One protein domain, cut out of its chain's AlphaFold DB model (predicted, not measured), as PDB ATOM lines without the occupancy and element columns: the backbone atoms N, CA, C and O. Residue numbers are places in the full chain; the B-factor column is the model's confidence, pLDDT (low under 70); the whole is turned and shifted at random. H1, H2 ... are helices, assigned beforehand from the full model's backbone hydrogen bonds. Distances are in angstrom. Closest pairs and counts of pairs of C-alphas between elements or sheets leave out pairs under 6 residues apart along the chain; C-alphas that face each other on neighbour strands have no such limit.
ATOM      1  N   ASP A   5      21.128  19.946  13.777       79.69
ATOM      2  CA  ASP A   5      22.272  20.573  14.448       79.69
ATOM      3  C   ASP A   5      22.922  19.638  15.480       79.69
ATOM      4  O   ASP A   5      24.143  19.529  15.541       79.69
ATOM      5  N   GLU A   6      22.129  18.862  16.224       82.00
ATOM      6  CA  GLU A   6      22.665  17.871  17.168       82.00
ATOM      7  C   GLU A   6      23.429  16.760  16.434       82.00
ATOM      8  O   GLU A   6      24.472  16.306  16.900       82.00
ATOM      9  N   LEU A   7      22.938  16.324  15.265       83.00
ATOM     10  CA  LEU A   7      23.656  15.374  14.404       83.00
ATOM     11  C   LEU A   7      25.014  15.927  13.970       83.00
ATOM     12  O   LEU A   7      26.006  15.194  13.959       83.00
ATOM     13  N   TRP A   8      25.050  17.211  13.616       86.31
ATOM     14  CA  TRP A   8      26.263  17.899  13.208       86.31
ATOM     15  C   TRP A   8      27.283  17.962  14.346       86.31
ATOM     16  O   TRP A   8      28.400  17.464  14.177       86.31
ATOM     17  N   GLU A   9      26.899  18.481  15.513       88.31
ATOM     18  CA  GLU A   9      27.786  18.594  16.678       88.31
ATOM     19  C   GLU A   9      28.339  17.229  17.101       88.31
ATOM     20  O   GLU A   9      29.546  17.064  17.274       88.31
ATOM     21  N   LYS A  10      27.490  16.200  17.139       85.69
ATOM     22  CA  LYS A  10      27.902  14.833  17.495       85.69
ATOM     23  C   LYS A  10      28.852  14.220  16.481       85.69
ATOM     24  O   LYS A  10      29.788  13.510  16.850       85.69
ATOM     25  N   SER A  11      28.636  14.492  15.193       88.75
ATOM     26  CA  SER A  11      29.564  14.052  14.150       88.75
ATOM     27  C   SER A  11      30.935  14.721  14.304       88.75
ATOM     28  O   SER A  11      31.952  14.068  14.078       88.75
ATOM     29  N   GLN A  12      30.979  15.979  14.764       90.06
ATOM     30  CA  GLN A  12      32.220  16.694  15.068       90.06
ATOM     31  C   GLN A  12      32.929  16.145  16.302       90.06
ATOM     32  O   GLN A  12      34.138  15.926  16.254       90.06
ATOM     33  N   GLU A  13      32.206  15.912  17.398       89.75
ATOM     34  CA  GLU A  13      32.776  15.322  18.615       89.75
ATOM     35  C   GLU A  13      33.385  13.951  18.331       89.75
ATOM     36  O   GLU A  13      34.530  13.679  18.698       89.75
ATOM     37  N   LEU A  14      32.657  13.110  17.594       88.69
ATOM     38  CA  LEU A  14      33.151  11.805  17.188       88.69
ATOM     39  C   LEU A  14      34.382  11.924  16.282       88.69
ATOM     40  O   LEU A  14      35.353  11.200  16.484       88.69
ATOM     41  N   ALA A  15      34.374  12.842  15.312       89.69
ATOM     42  CA  ALA A  15      35.520  13.060  14.434       89.69
ATOM     43  C   ALA A  15      36.771  13.497  15.215       89.69
ATOM     44  O   ALA A  15      37.860  12.995  14.942       89.69
ATOM     45  N   LYS A  16      36.618  14.369  16.220       89.06
ATOM     46  CA  LYS A  16      37.712  14.788  17.113       89.06
ATOM     47  C   LYS A  16      38.262  13.614  17.916       89.06
ATOM     48  O   LYS A  16      39.469  13.398  17.904       89.06
ATOM     49  N   LEU A  17      37.389  12.810  18.529       87.88
ATOM     50  CA  LEU A  17      37.789  11.606  19.268       87.88
ATOM     51  C   LEU A  17      38.556  10.616  18.383       87.88
ATOM     52  O   LEU A  17      39.552  10.040  18.817       87.88
ATOM     53  N   LEU A  18      38.112  10.428  17.138       86.44
ATOM     54  CA  LEU A  18      38.799   9.575  16.170       86.44
ATOM     55  C   LEU A  18      40.151  10.154  15.748       86.44
ATOM     56  O   LEU A  18      41.119   9.403  15.636       86.44
ATOM     57  N   ASN A  19      40.239  11.470  15.542       85.44
ATOM     58  CA  ASN A  19      41.492  12.133  15.191       85.44
ATOM     59  C   ASN A  19      42.513  12.009  16.334       85.44
ATOM     60  O   ASN A  19      43.641  11.576  16.102       85.44
ATOM     61  N   GLU A  20      42.090  12.267  17.574       83.88
ATOM     62  CA  GLU A  20      42.901  12.070  18.781       83.88
ATOM     63  C   GLU A  20      43.344  10.609  18.944       83.88
ATOM     64  O   GLU A  20      44.511  10.347  19.215       83.88
ATOM     65  N   ALA A  21      42.454   9.639  18.712       79.25
ATOM     66  CA  ALA A  21      42.811   8.219  18.769       79.25
ATOM     67  C   ALA A  21      43.790   7.798  17.656       79.25
ATOM     68  O   ALA A  21      44.579   6.863  17.833       79.25
ATOM     69  N   SER A  22      43.745   8.478  16.503       76.62
ATOM     70  CA  SER A  22      44.652   8.250  15.372       76.62
ATOM     71  C   SER A  22      46.031   8.900  15.557       76.62
ATOM     72  O   SER A  22      47.017   8.397  15.007       76.62
ATOM     73  N   SER A  23      46.107   9.976  16.345       67.25
ATOM     74  CA  SER A  23      47.305  10.789  16.566       67.25
ATOM     75  C   SER A  23      47.805  10.646  18.003       67.25
ATOM     76  O   SER A  23      47.413  11.394  18.896       67.25
ATOM     77  N   SER A  30      50.715   4.737  14.503       62.84
ATOM     78  CA  SER A  30      50.686   3.309  14.224       62.84
ATOM     79  C   SER A  30      49.722   3.117  13.059       62.84
ATOM     80  O   SER A  30      48.532   3.401  13.192       62.84
ATOM     81  N   THR A  31      50.215   2.653  11.909       71.25
ATOM     82  CA  THR A  31      49.420   2.408  10.690       71.25
ATOM     83  C   THR A  31      48.144   1.620  10.996       71.25
ATOM     84  O   THR A  31      47.098   1.861  10.402       71.25
ATOM     85  N   LYS A  32      48.199   0.746  12.011       76.44
ATOM     86  CA  LYS A  32      47.049   0.014  12.547       76.44
ATOM     87  C   LYS A  32      45.919   0.935  13.022       76.44
ATOM     88  O   LYS A  32      44.776   0.703  12.658       76.44
ATOM     89  N   ARG A  33      46.214   1.992  13.785       78.81
ATOM     90  CA  ARG A  33      45.194   2.915  14.313       78.81
ATOM     91  C   ARG A  33      44.536   3.734  13.210       78.81
ATOM     92  O   ARG A  33      43.315   3.841  13.198       78.81
ATOM     93  N   LYS A  34      45.321   4.233  12.247       81.00
ATOM     94  CA  LYS A  34      44.771   4.902  11.057       81.00
ATOM     95  C   LYS A  34      43.846   3.980  10.271       81.00
ATOM     96  O   LYS A  34      42.728   4.382   9.981       81.00
ATOM     97  N   ASN A  35      44.261   2.740  10.016       84.75
ATOM     98  CA  ASN A  35      43.430   1.778   9.292       84.75
ATOM     99  C   ASN A  35      42.112   1.479  10.029       84.75
ATOM    100  O   ASN A  35      41.068   1.357   9.390       84.75
ATOM    101  N   LEU A  36      42.132   1.393  11.365       85.31
ATOM    102  CA  LEU A  36      40.920   1.185  12.166       85.31
ATOM    103  C   LEU A  36      39.969   2.385  12.097       85.31
ATOM    104  O   LEU A  36      38.769   2.212  11.877       85.31
ATOM    105  N   VAL A  37      40.505   3.602  12.225       86.94
ATOM    106  CA  VAL A  37      39.722   4.836  12.081       86.94
ATOM    107  C   VAL A  37      39.164   4.961  10.663       86.94
ATOM    108  O   VAL A  37      37.976   5.217  10.504       86.94
ATOM    109  N   GLU A  38      39.958   4.696   9.626       86.81
ATOM    110  CA  GLU A  38      39.488   4.679   8.236       86.81
ATOM    111  C   GLU A  38      38.406   3.622   8.000       86.81
ATOM    112  O   GLU A  38      37.439   3.893   7.294       86.81
ATOM    113  N   THR A  39      38.514   2.444   8.617       88.50
ATOM    114  CA  THR A  39      37.471   1.407   8.554       88.50
ATOM    115  C   THR A  39      36.166   1.904   9.174       88.50
ATOM    116  O   THR A  39      35.093   1.710   8.604       88.50
ATOM    117  N   MET A  40      36.253   2.606  10.306       88.25
ATOM    118  CA  MET A  40      35.097   3.207  10.967       88.25
ATOM    119  C   MET A  40      34.482   4.342  10.146       88.25
ATOM    120  O   MET A  40      33.261   4.405  10.011       88.25
ATOM    121  N   LEU A  41      35.310   5.199   9.544       87.75
ATOM    122  CA  LEU A  41      34.857   6.250   8.635       87.75
ATOM    123  C   LEU A  41      34.203   5.646   7.393       87.75
ATOM    124  O   LEU A  41      33.148   6.114   6.985       87.75
ATOM    125  N   ASN A  42      34.763   4.577   6.828       88.12
ATOM    126  CA  ASN A  42      34.245   3.899   5.639       88.12
ATOM    127  C   ASN A  42      33.010   3.025   5.897       88.12
ATOM    128  O   ASN A  42      32.421   2.516   4.939       88.12
ATOM    129  N   ALA A  43      32.550   2.911   7.144       88.69
ATOM    130  CA  ALA A  43      31.293   2.248   7.455       88.69
ATOM    131  C   ALA A  43      30.129   2.899   6.692       88.69
ATOM    132  O   ALA A  43      30.028   4.124   6.614       88.69
ATOM    133  N   THR A  44      29.248   2.075   6.121       83.06
ATOM    134  CA  THR A  44      28.051   2.534   5.388       83.06
ATOM    135  C   THR A  44      26.757   2.242   6.133       83.06
ATOM    136  O   THR A  44      25.706   2.782   5.802       83.06
ATOM    137  N   ASN A  45      26.819   1.392   7.157       84.94
ATOM    138  CA  ASN A  45      25.670   0.995   7.950       84.94
ATOM    139  C   ASN A  45      26.027   0.881   9.436       84.94
ATOM    140  O   ASN A  45      27.192   0.759   9.821       84.94
ATOM    141  N   LYS A  46      24.986   0.870  10.275       87.12
ATOM    142  CA  LYS A  46      25.100   0.787  11.738       87.12
ATOM    143  C   LYS A  46      25.937  -0.412  12.197       87.12
ATOM    144  O   LYS A  46      26.725  -0.285  13.125       87.12
ATOM    145  N   LYS A  47      25.791  -1.568  11.541       87.81
ATOM    146  CA  LYS A  47      26.504  -2.799  11.909       87.81
ATOM    147  C   LYS A  47      28.011  -2.664  11.681       87.81
ATOM    148  O   LYS A  47      28.781  -2.975  12.581       87.81
ATOM    149  N   GLN A  48      28.417  -2.169  10.512       89.06
ATOM    150  CA  GLN A  48      29.820  -1.909  10.183       89.06
ATOM    151  C   GLN A  48      30.420  -0.854  11.108       89.06
ATOM    152  O   GLN A  48      31.531  -1.033  11.597       89.06
ATOM    153  N   PHE A  49      29.662   0.204  11.395       88.94
ATOM    154  CA  PHE A  49      30.102   1.257  12.299       88.94
ATOM    155  C   PHE A  49      30.346   0.726  13.716       88.94
ATOM    156  O   PHE A  49      31.410   0.959  14.271       88.94
ATOM    157  N   ILE A  50      29.398  -0.025  14.289       88.19
ATOM    158  CA  ILE A  50      29.537  -0.592  15.641       88.19
ATOM    159  C   ILE A  50      30.683  -1.610  15.701       88.19
ATOM    160  O   ILE A  50      31.428  -1.619  16.677       88.19
ATOM    161  N   ALA A  51      30.847  -2.441  14.666       89.81
ATOM    162  CA  ALA A  51      31.957  -3.389  14.591       89.81
ATOM    163  C   ALA A  51      33.313  -2.665  14.604       89.81
ATOM    164  O   ALA A  51      34.160  -2.970  15.437       89.81
ATOM    165  N   ALA A  52      33.480  -1.644  13.758       88.81
ATOM    166  CA  ALA A  52      34.701  -0.843  13.732       88.81
ATOM    167  C   ALA A  52      34.905  -0.049  15.037       88.81
ATOM    168  O   ALA A  52      36.017   0.025  15.556       88.81
ATOM    169  N   ALA A  53      33.829   0.486  15.622       88.06
ATOM    170  CA  ALA A  53      33.868   1.197  16.897       88.06
ATOM    171  C   ALA A  53      34.368   0.308  18.047       88.06
ATOM    172  O   ALA A  53      35.111   0.782  18.904       88.06
ATOM    173  N   ALA A  54      33.999  -0.977  18.060       88.44
ATOM    174  CA  ALA A  54      34.476  -1.937  19.053       88.44
ATOM    175  C   ALA A  54      35.990  -2.196  18.954       88.44
ATOM    176  O   ALA A  54      36.633  -2.460  19.968       88.44
ATOM    177  N   GLU A  55      36.579  -2.079  17.763       87.56
ATOM    178  CA  GLU A  55      38.031  -2.179  17.593       87.56
ATOM    179  C   GLU A  55      38.739  -0.873  17.984       87.56
ATOM    180  O   GLU A  55      39.764  -0.896  18.672       87.56
ATOM    181  N   VAL A  56      38.165   0.279  17.618       85.62
ATOM    182  CA  VAL A  56      38.742   1.605  17.892       85.62
ATOM    183  C   VAL A  56      38.661   1.987  19.377       85.62
ATOM    184  O   VAL A  56      39.577   2.637  19.880       85.62
ATOM    185  N   VAL A  57      37.630   1.556  20.120       85.12
ATOM    186  CA  VAL A  57      37.419   1.942  21.535       85.12
ATOM    187  C   VAL A  57      38.603   1.604  22.445       85.12
ATOM    188  O   VAL A  57      38.823   2.273  23.452       85.12
ATOM    189  N   SER A  58      39.396   0.589  22.090       82.56
ATOM    190  CA  SER A  58      40.606   0.208  22.830       82.56
ATOM    191  C   SER A  58      41.682   1.298  22.807       82.56
ATOM    192  O   SER A  58      42.485   1.373  23.732       82.56
ATOM    193  N   PHE A  59      41.667   2.151  21.780       78.50
ATOM    194  CA  PHE A  59      42.620   3.239  21.549       78.50
ATOM    195  C   PHE A  59      42.069   4.616  21.929       78.50
ATOM    196  O   PHE A  59      42.812   5.593  21.944       78.50
ATOM    197  N   ILE A  60      40.778   4.708  22.250       82.75
ATOM    198  CA  ILE A  60      40.158   5.955  22.685       82.75
ATOM    199  C   ILE A  60      40.396   6.138  24.183       82.75
ATOM    200  O   ILE A  60      40.012   5.294  24.994       82.75
ATOM    201  N   GLY A  61      40.996   7.271  24.559       79.19
ATOM    202  CA  GLY A  61      41.188   7.635  25.967       79.19
ATOM    203  C   GLY A  61      39.866   7.935  26.683       79.19
ATOM    204  O   GLY A  61      39.636   7.479  27.799       79.19
ATOM    205  N   LYS A  62      38.953   8.639  26.007       84.12
ATOM    206  CA  LYS A  62      37.636   9.050  26.521       84.12
ATOM    207  C   LYS A  62      36.545   8.024  26.195       84.12
ATOM    208  O   LYS A  62      35.635   8.276  25.405       84.12
ATOM    209  N   LYS A  63      36.657   6.825  26.775       85.88
ATOM    210  CA  LYS A  63      35.753   5.697  26.470       85.88
ATOM    211  C   LYS A  63      34.286   5.985  26.793       85.88
ATOM    212  O   LYS A  63      33.420   5.527  26.052       85.88
ATOM    213  N   ASP A  64      34.002   6.738  27.855       85.62
ATOM    214  CA  ASP A  64      32.628   7.082  28.240       85.62
ATOM    215  C   ASP A  64      31.955   8.029  27.239       85.62
ATOM    216  O   ASP A  64      30.830   7.756  26.816       85.62
ATOM    217  N   GLU A  65      32.659   9.075  26.785       86.25
ATOM    218  CA  GLU A  65      32.175   9.993  25.738       86.25
ATOM    219  C   GLU A  65      31.893   9.220  24.442       86.25
ATOM    220  O   GLU A  65      30.798   9.285  23.880       86.25
ATOM    221  N   PHE A  66      32.843   8.382  24.021       87.88
ATOM    222  CA  PHE A  66      32.683   7.557  22.829       87.88
ATOM    223  C   PHE A  66      31.511   6.576  22.937       87.88
ATOM    224  O   PHE A  66      30.721   6.435  22.004       87.88
ATOM    225  N   LYS A  67      31.355   5.914  24.088       88.56
ATOM    226  CA  LYS A  67      30.234   5.005  24.347       88.56
ATOM    227  C   LYS A  67      28.893   5.737  24.294       88.56
ATOM    228  O   LYS A  67      27.929   5.165  23.786       88.56
ATOM    229  N   GLY A  68      28.833   6.974  24.791       88.19
ATOM    230  CA  GLY A  68      27.664   7.845  24.676       88.19
ATOM    231  C   GLY A  68      27.258   8.036  23.218       88.19
ATOM    232  O   GLY A  68      26.149   7.664  22.835       88.19
ATOM    233  N   ILE A  69      28.198   8.480  22.382       86.38
ATOM    234  CA  ILE A  69      27.956   8.721  20.955       86.38
ATOM    235  C   ILE A  69      27.535   7.430  20.230       86.38
ATOM    236  O   ILE A  69      26.553   7.414  19.485       86.38
ATOM    237  N   VAL A  70      28.224   6.309  20.474       87.56
ATOM    238  CA  VAL A  70      27.876   5.016  19.856       87.56
ATOM    239  C   VAL A  70      26.467   4.565  20.259       87.56
ATOM    240  O   VAL A  70      25.724   4.052  19.418       87.56
ATOM    241  N   LYS A  71      26.064   4.775  21.519       87.44
ATOM    242  CA  LYS A  71      24.715   4.447  22.007       87.44
ATOM    243  C   LYS A  71      23.641   5.283  21.311       87.44
ATOM    244  O   LYS A  71      22.571   4.765  20.998       87.44
ATOM    245  N   GLU A  72      23.917   6.547  21.034       85.94
ATOM    246  CA  GLU A  72      22.981   7.408  20.316       85.94
ATOM    247  C   GLU A  72      22.846   7.028  18.842       85.94
ATOM    248  O   GLU A  72      21.730   6.920  18.338       85.94
ATOM    249  N   ILE A  73      23.958   6.722  18.169       83.69
ATOM    250  CA  ILE A  73      23.940   6.191  16.797       83.69
ATOM    251  C   ILE A  73      23.185   4.860  16.760       83.69
ATOM    252  O   ILE A  73      22.422   4.590  15.830       83.69
ATOM    253  N   HIS A  74      23.336   4.025  17.791       84.56
ATOM    254  CA  HIS A  74      22.550   2.806  17.938       84.56
ATOM    255  C   HIS A  74      21.047   3.091  18.091       84.56
ATOM    256  O   HIS A  74      20.245   2.387  17.476       84.56
ATOM    257  N   GLY A  75      20.661   4.130  18.835       82.44
ATOM    258  CA  GLY A  75      19.269   4.574  18.984       82.44
ATOM    259  C   GLY A  75      18.691   5.311  17.767       82.44
ATOM    260  O   GLY A  75      17.479   5.491  17.679       82.44
ATOM    261  N   MET A  76      19.532   5.720  16.816       82.44
ATOM    262  CA  MET A  76      19.120   6.473  15.633       82.44
ATOM    263  C   MET A  76      18.333   5.599  14.634       82.44
ATOM    264  O   MET A  76      18.692   4.429  14.439       82.44
ATOM    265  N   PRO A  77      17.303   6.141  13.951       82.12
ATOM    266  CA  PRO A  77      16.656   5.460  12.831       82.12
ATOM    267  C   PRO A  77      17.671   5.068  11.759       82.12
ATOM    268  O   PRO A  77      18.603   5.821  11.472       82.12
ATOM    269  N   THR A  78      17.496   3.893  11.159       78.25
ATOM    270  CA  THR A  78      18.439   3.349  10.171       78.25
ATOM    271  C   THR A  78      18.613   4.272   8.964       78.25
ATOM    272  O   THR A  78      19.703   4.316   8.406       78.25
ATOM    273  N   ASP A  79      17.590   5.060   8.626       80.12
ATOM    274  CA  ASP A  79      17.599   6.026   7.521       80.12
ATOM    275  C   ASP A  79      18.520   7.230   7.777       80.12
ATOM    276  O   ASP A  79      19.099   7.785   6.845       80.12
ATOM    277  N   ASN A  80      18.731   7.597   9.046       83.50
ATOM    278  CA  ASN A  80      19.574   8.738   9.424       83.50
ATOM    279  C   ASN A  80      21.045   8.343   9.620       83.50
ATOM    280  O   ASN A  80      21.930   9.201   9.597       83.50
ATOM    281  N   VAL A  81      21.334   7.048   9.788       84.06
ATOM    282  CA  VAL A  81      22.703   6.554  10.006       84.06
ATOM    283  C   VAL A  81      23.620   6.844   8.807       84.06
ATOM    284  O   VAL A  81      24.703   7.380   9.037       84.06
ATOM    285  N   PRO A  82      23.241   6.568   7.540       87.50
ATOM    286  CA  PRO A  82      24.073   6.909   6.384       87.50
ATOM    287  C   PRO A  82      24.403   8.401   6.303       87.50
ATOM    288  O   PRO A  82      25.536   8.769   5.984       87.50
ATOM    289  N   TYR A  83      23.437   9.260   6.636       87.81
ATOM    290  CA  TYR A  83      23.645  10.703   6.659       87.81
ATOM    291  C   TYR A  83      24.641  11.106   7.752       87.81
ATOM    292  O   TYR A  83      25.624  11.785   7.460       87.81
ATOM    293  N   PHE A  84      24.470  10.601   8.978       87.81
ATOM    294  CA  PHE A  84      25.412  10.838  10.075       87.81
ATOM    295  C   PHE A  84      26.837  10.372   9.738       87.81
ATOM    296  O   PHE A  84      27.799  11.098   9.967       87.81
ATOM    297  N   LEU A  85      26.986   9.182   9.148       88.44
ATOM    298  CA  LEU A  85      28.288   8.658   8.716       88.44
ATOM    299  C   LEU A  85      28.923   9.542   7.634       88.44
ATOM    300  O   LEU A  85      30.139   9.722   7.611       88.44
ATOM    301  N   THR A  86      28.107  10.129   6.758       89.75
ATOM    302  CA  THR A  86      28.573  11.072   5.735       89.75
ATOM    303  C   THR A  86      29.058  12.378   6.363       89.75
ATOM    304  O   THR A  86      30.140  12.848   6.014       89.75
ATOM    305  N   LEU A  87      28.314  12.918   7.334       89.88
ATOM    306  CA  LEU A  87      28.747  14.072   8.123       89.88
ATOM    307  C   LEU A  87      30.052  13.779   8.859       89.88
ATOM    308  O   LEU A  87      30.993  14.551   8.741       89.88
ATOM    309  N   LEU A  88      30.160  12.636   9.537       90.38
ATOM    310  CA  LEU A  88      31.378  12.224  10.232       90.38
ATOM    311  C   LEU A  88      32.600  12.224   9.299       90.38
ATOM    312  O   LEU A  88      33.644  12.770   9.650       90.38
ATOM    313  N   ARG A  89      32.473  11.647   8.095       89.75
ATOM    314  CA  ARG A  89      33.542  11.666   7.079       89.75
ATOM    315  C   ARG A  89      33.907  13.083   6.659       89.75
ATOM    316  O   ARG A  89      35.085  13.363   6.458       89.75
ATOM    317  N   PHE A  90      32.908  13.947   6.490       89.62
ATOM    318  CA  PHE A  90      33.122  15.350   6.161       89.62
ATOM    319  C   PHE A  90      33.884  16.058   7.286       89.62
ATOM    320  O   PHE A  90      34.972  16.563   7.029       89.62
ATOM    321  N   GLN A  91      33.389  15.985   8.527       89.38
ATOM    322  CA  GLN A  91      34.014  16.614   9.694       89.38
ATOM    323  C   GLN A  91      35.452  16.152   9.894       89.38
ATOM    324  O   GLN A  91      36.338  16.967  10.123       89.38
ATOM    325  N   TYR A  92      35.692  14.846   9.769       87.88
ATOM    326  CA  TYR A  92      37.025  14.278   9.919       87.88
ATOM    327  C   TYR A  92      38.001  14.780   8.847       87.88
ATOM    328  O   TYR A  92      39.169  15.000   9.139       87.88
ATOM    329  N   LYS A  93      37.539  14.992   7.605       86.38
ATOM    330  CA  LYS A  93      38.367  15.574   6.535       86.38
ATOM    331  C   LYS A  93      38.605  17.076   6.692       86.38
ATOM    332  O   LYS A  93      39.530  17.590   6.072       86.38
ATOM    333  N   THR A  94      37.760  17.770   7.451       83.81
ATOM    334  CA  THR A  94      37.878  19.211   7.730       83.81
ATOM    335  C   THR A  94      38.594  19.528   9.048       83.81
ATOM    336  O   THR A  94      38.709  20.702   9.393       83.81
ATOM    337  N   LEU A  95      39.005  18.496   9.791       77.62
ATOM    338  CA  LEU A  95      39.698  18.571  11.082       77.62
ATOM    339  C   LEU A  95      41.225  18.680  10.955       77.62
ATOM    340  O   LEU A  95      41.741  18.693   9.816       77.62
TER     341      LEU A  95
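This is residues 5 to 23 and 30 to 95 of the 95 residues of an uncharacterized protein of Prevotella copri (UniProt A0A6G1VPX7). Four helices, H1 to H4, make an up-and-down bundle, set round in a ring in which each runs against the one before it, and the last helix, H5, crosses the flank of H1. The ring is uneven: H2 and H3 pack side by side, while H1 meets H2 with residues 18 to 22 alone and H4 with residues 10 to 17 alone. The printed part has 85 residues with five named helices, H1 to H5 in that order along the chain, and no named strand, and its class is all helix. The whole is compact, with a radius of gyration of the C-alphas of 11.4 A, and its C-alphas span 34 by 24 by 22 A.

H1, residues 5 to 22, is the longest helix, 25.6 A from first to last C-alpha; it begins at C-alpha 5 at (22.272, 20.573, 14.448). H2, residues 31 to 41, measures 15.2 A, and H3, residues 46 to 56, 15.0 A. H4, residues 63 to 75, measures 18.1 A and begins at C-alpha 63 at (35.753, 5.697, 26.470). H5, residues 81 to 93, measures 18.4 A and ends at C-alpha 93 at (38.367, 15.574, 6.535).

In the bundle, H1 and H2 touch at a shallow tilt of 14 degrees, opposite ways, and their closest C-alphas are those of Ser 22 and Lys 34, 5.5 A apart. H2 and H3 form a helical hairpin at a shallow tilt of 23 degrees; their closest C-alphas, of Met 40 and Ala 52, are 4.9 A apart. H3 and H4 form another helical hairpin, at a shallow tilt of 8 degrees; H4 touches H3 with residues 70 to 74 alone, and the C-alphas of Lys 46 and His 74 are the closest, 7.0 A apart. H4 touches H1 with residues 66 to 69 alone, at a steep tilt of 43 degrees, opposite ways; the closest C-alphas are those of Lys 10 and Ile 69, 7.0 A apart. H2 and H4 are apart. H5 touches H1 with 18 pairs of C-alphas within 8 A, the closest those of Ser 11 and Leu 88, 4.7 A apart, at a steep tilt of 54 degrees, the same way. H5 and H2 only just touch, with 3 pairs within 8 A. Every O i to N i+4 pair is within hydrogen-bond range in H1, H2, H3, H4 and H5.

The two C-alphas farthest apart are those of Ser 30 and Pro 77, at 34.1 A. Residues 24 to 29, in the link from H1 to H2, are not printed, and C-alphas 23 and 30 are 8.5 A apart across this cut. The links H2 to H3 and H4 to H5 are tight, and H3 to H4 is short. The mean pLDDT of the printed part is 85.1, and residues 23 and 30 are under 70.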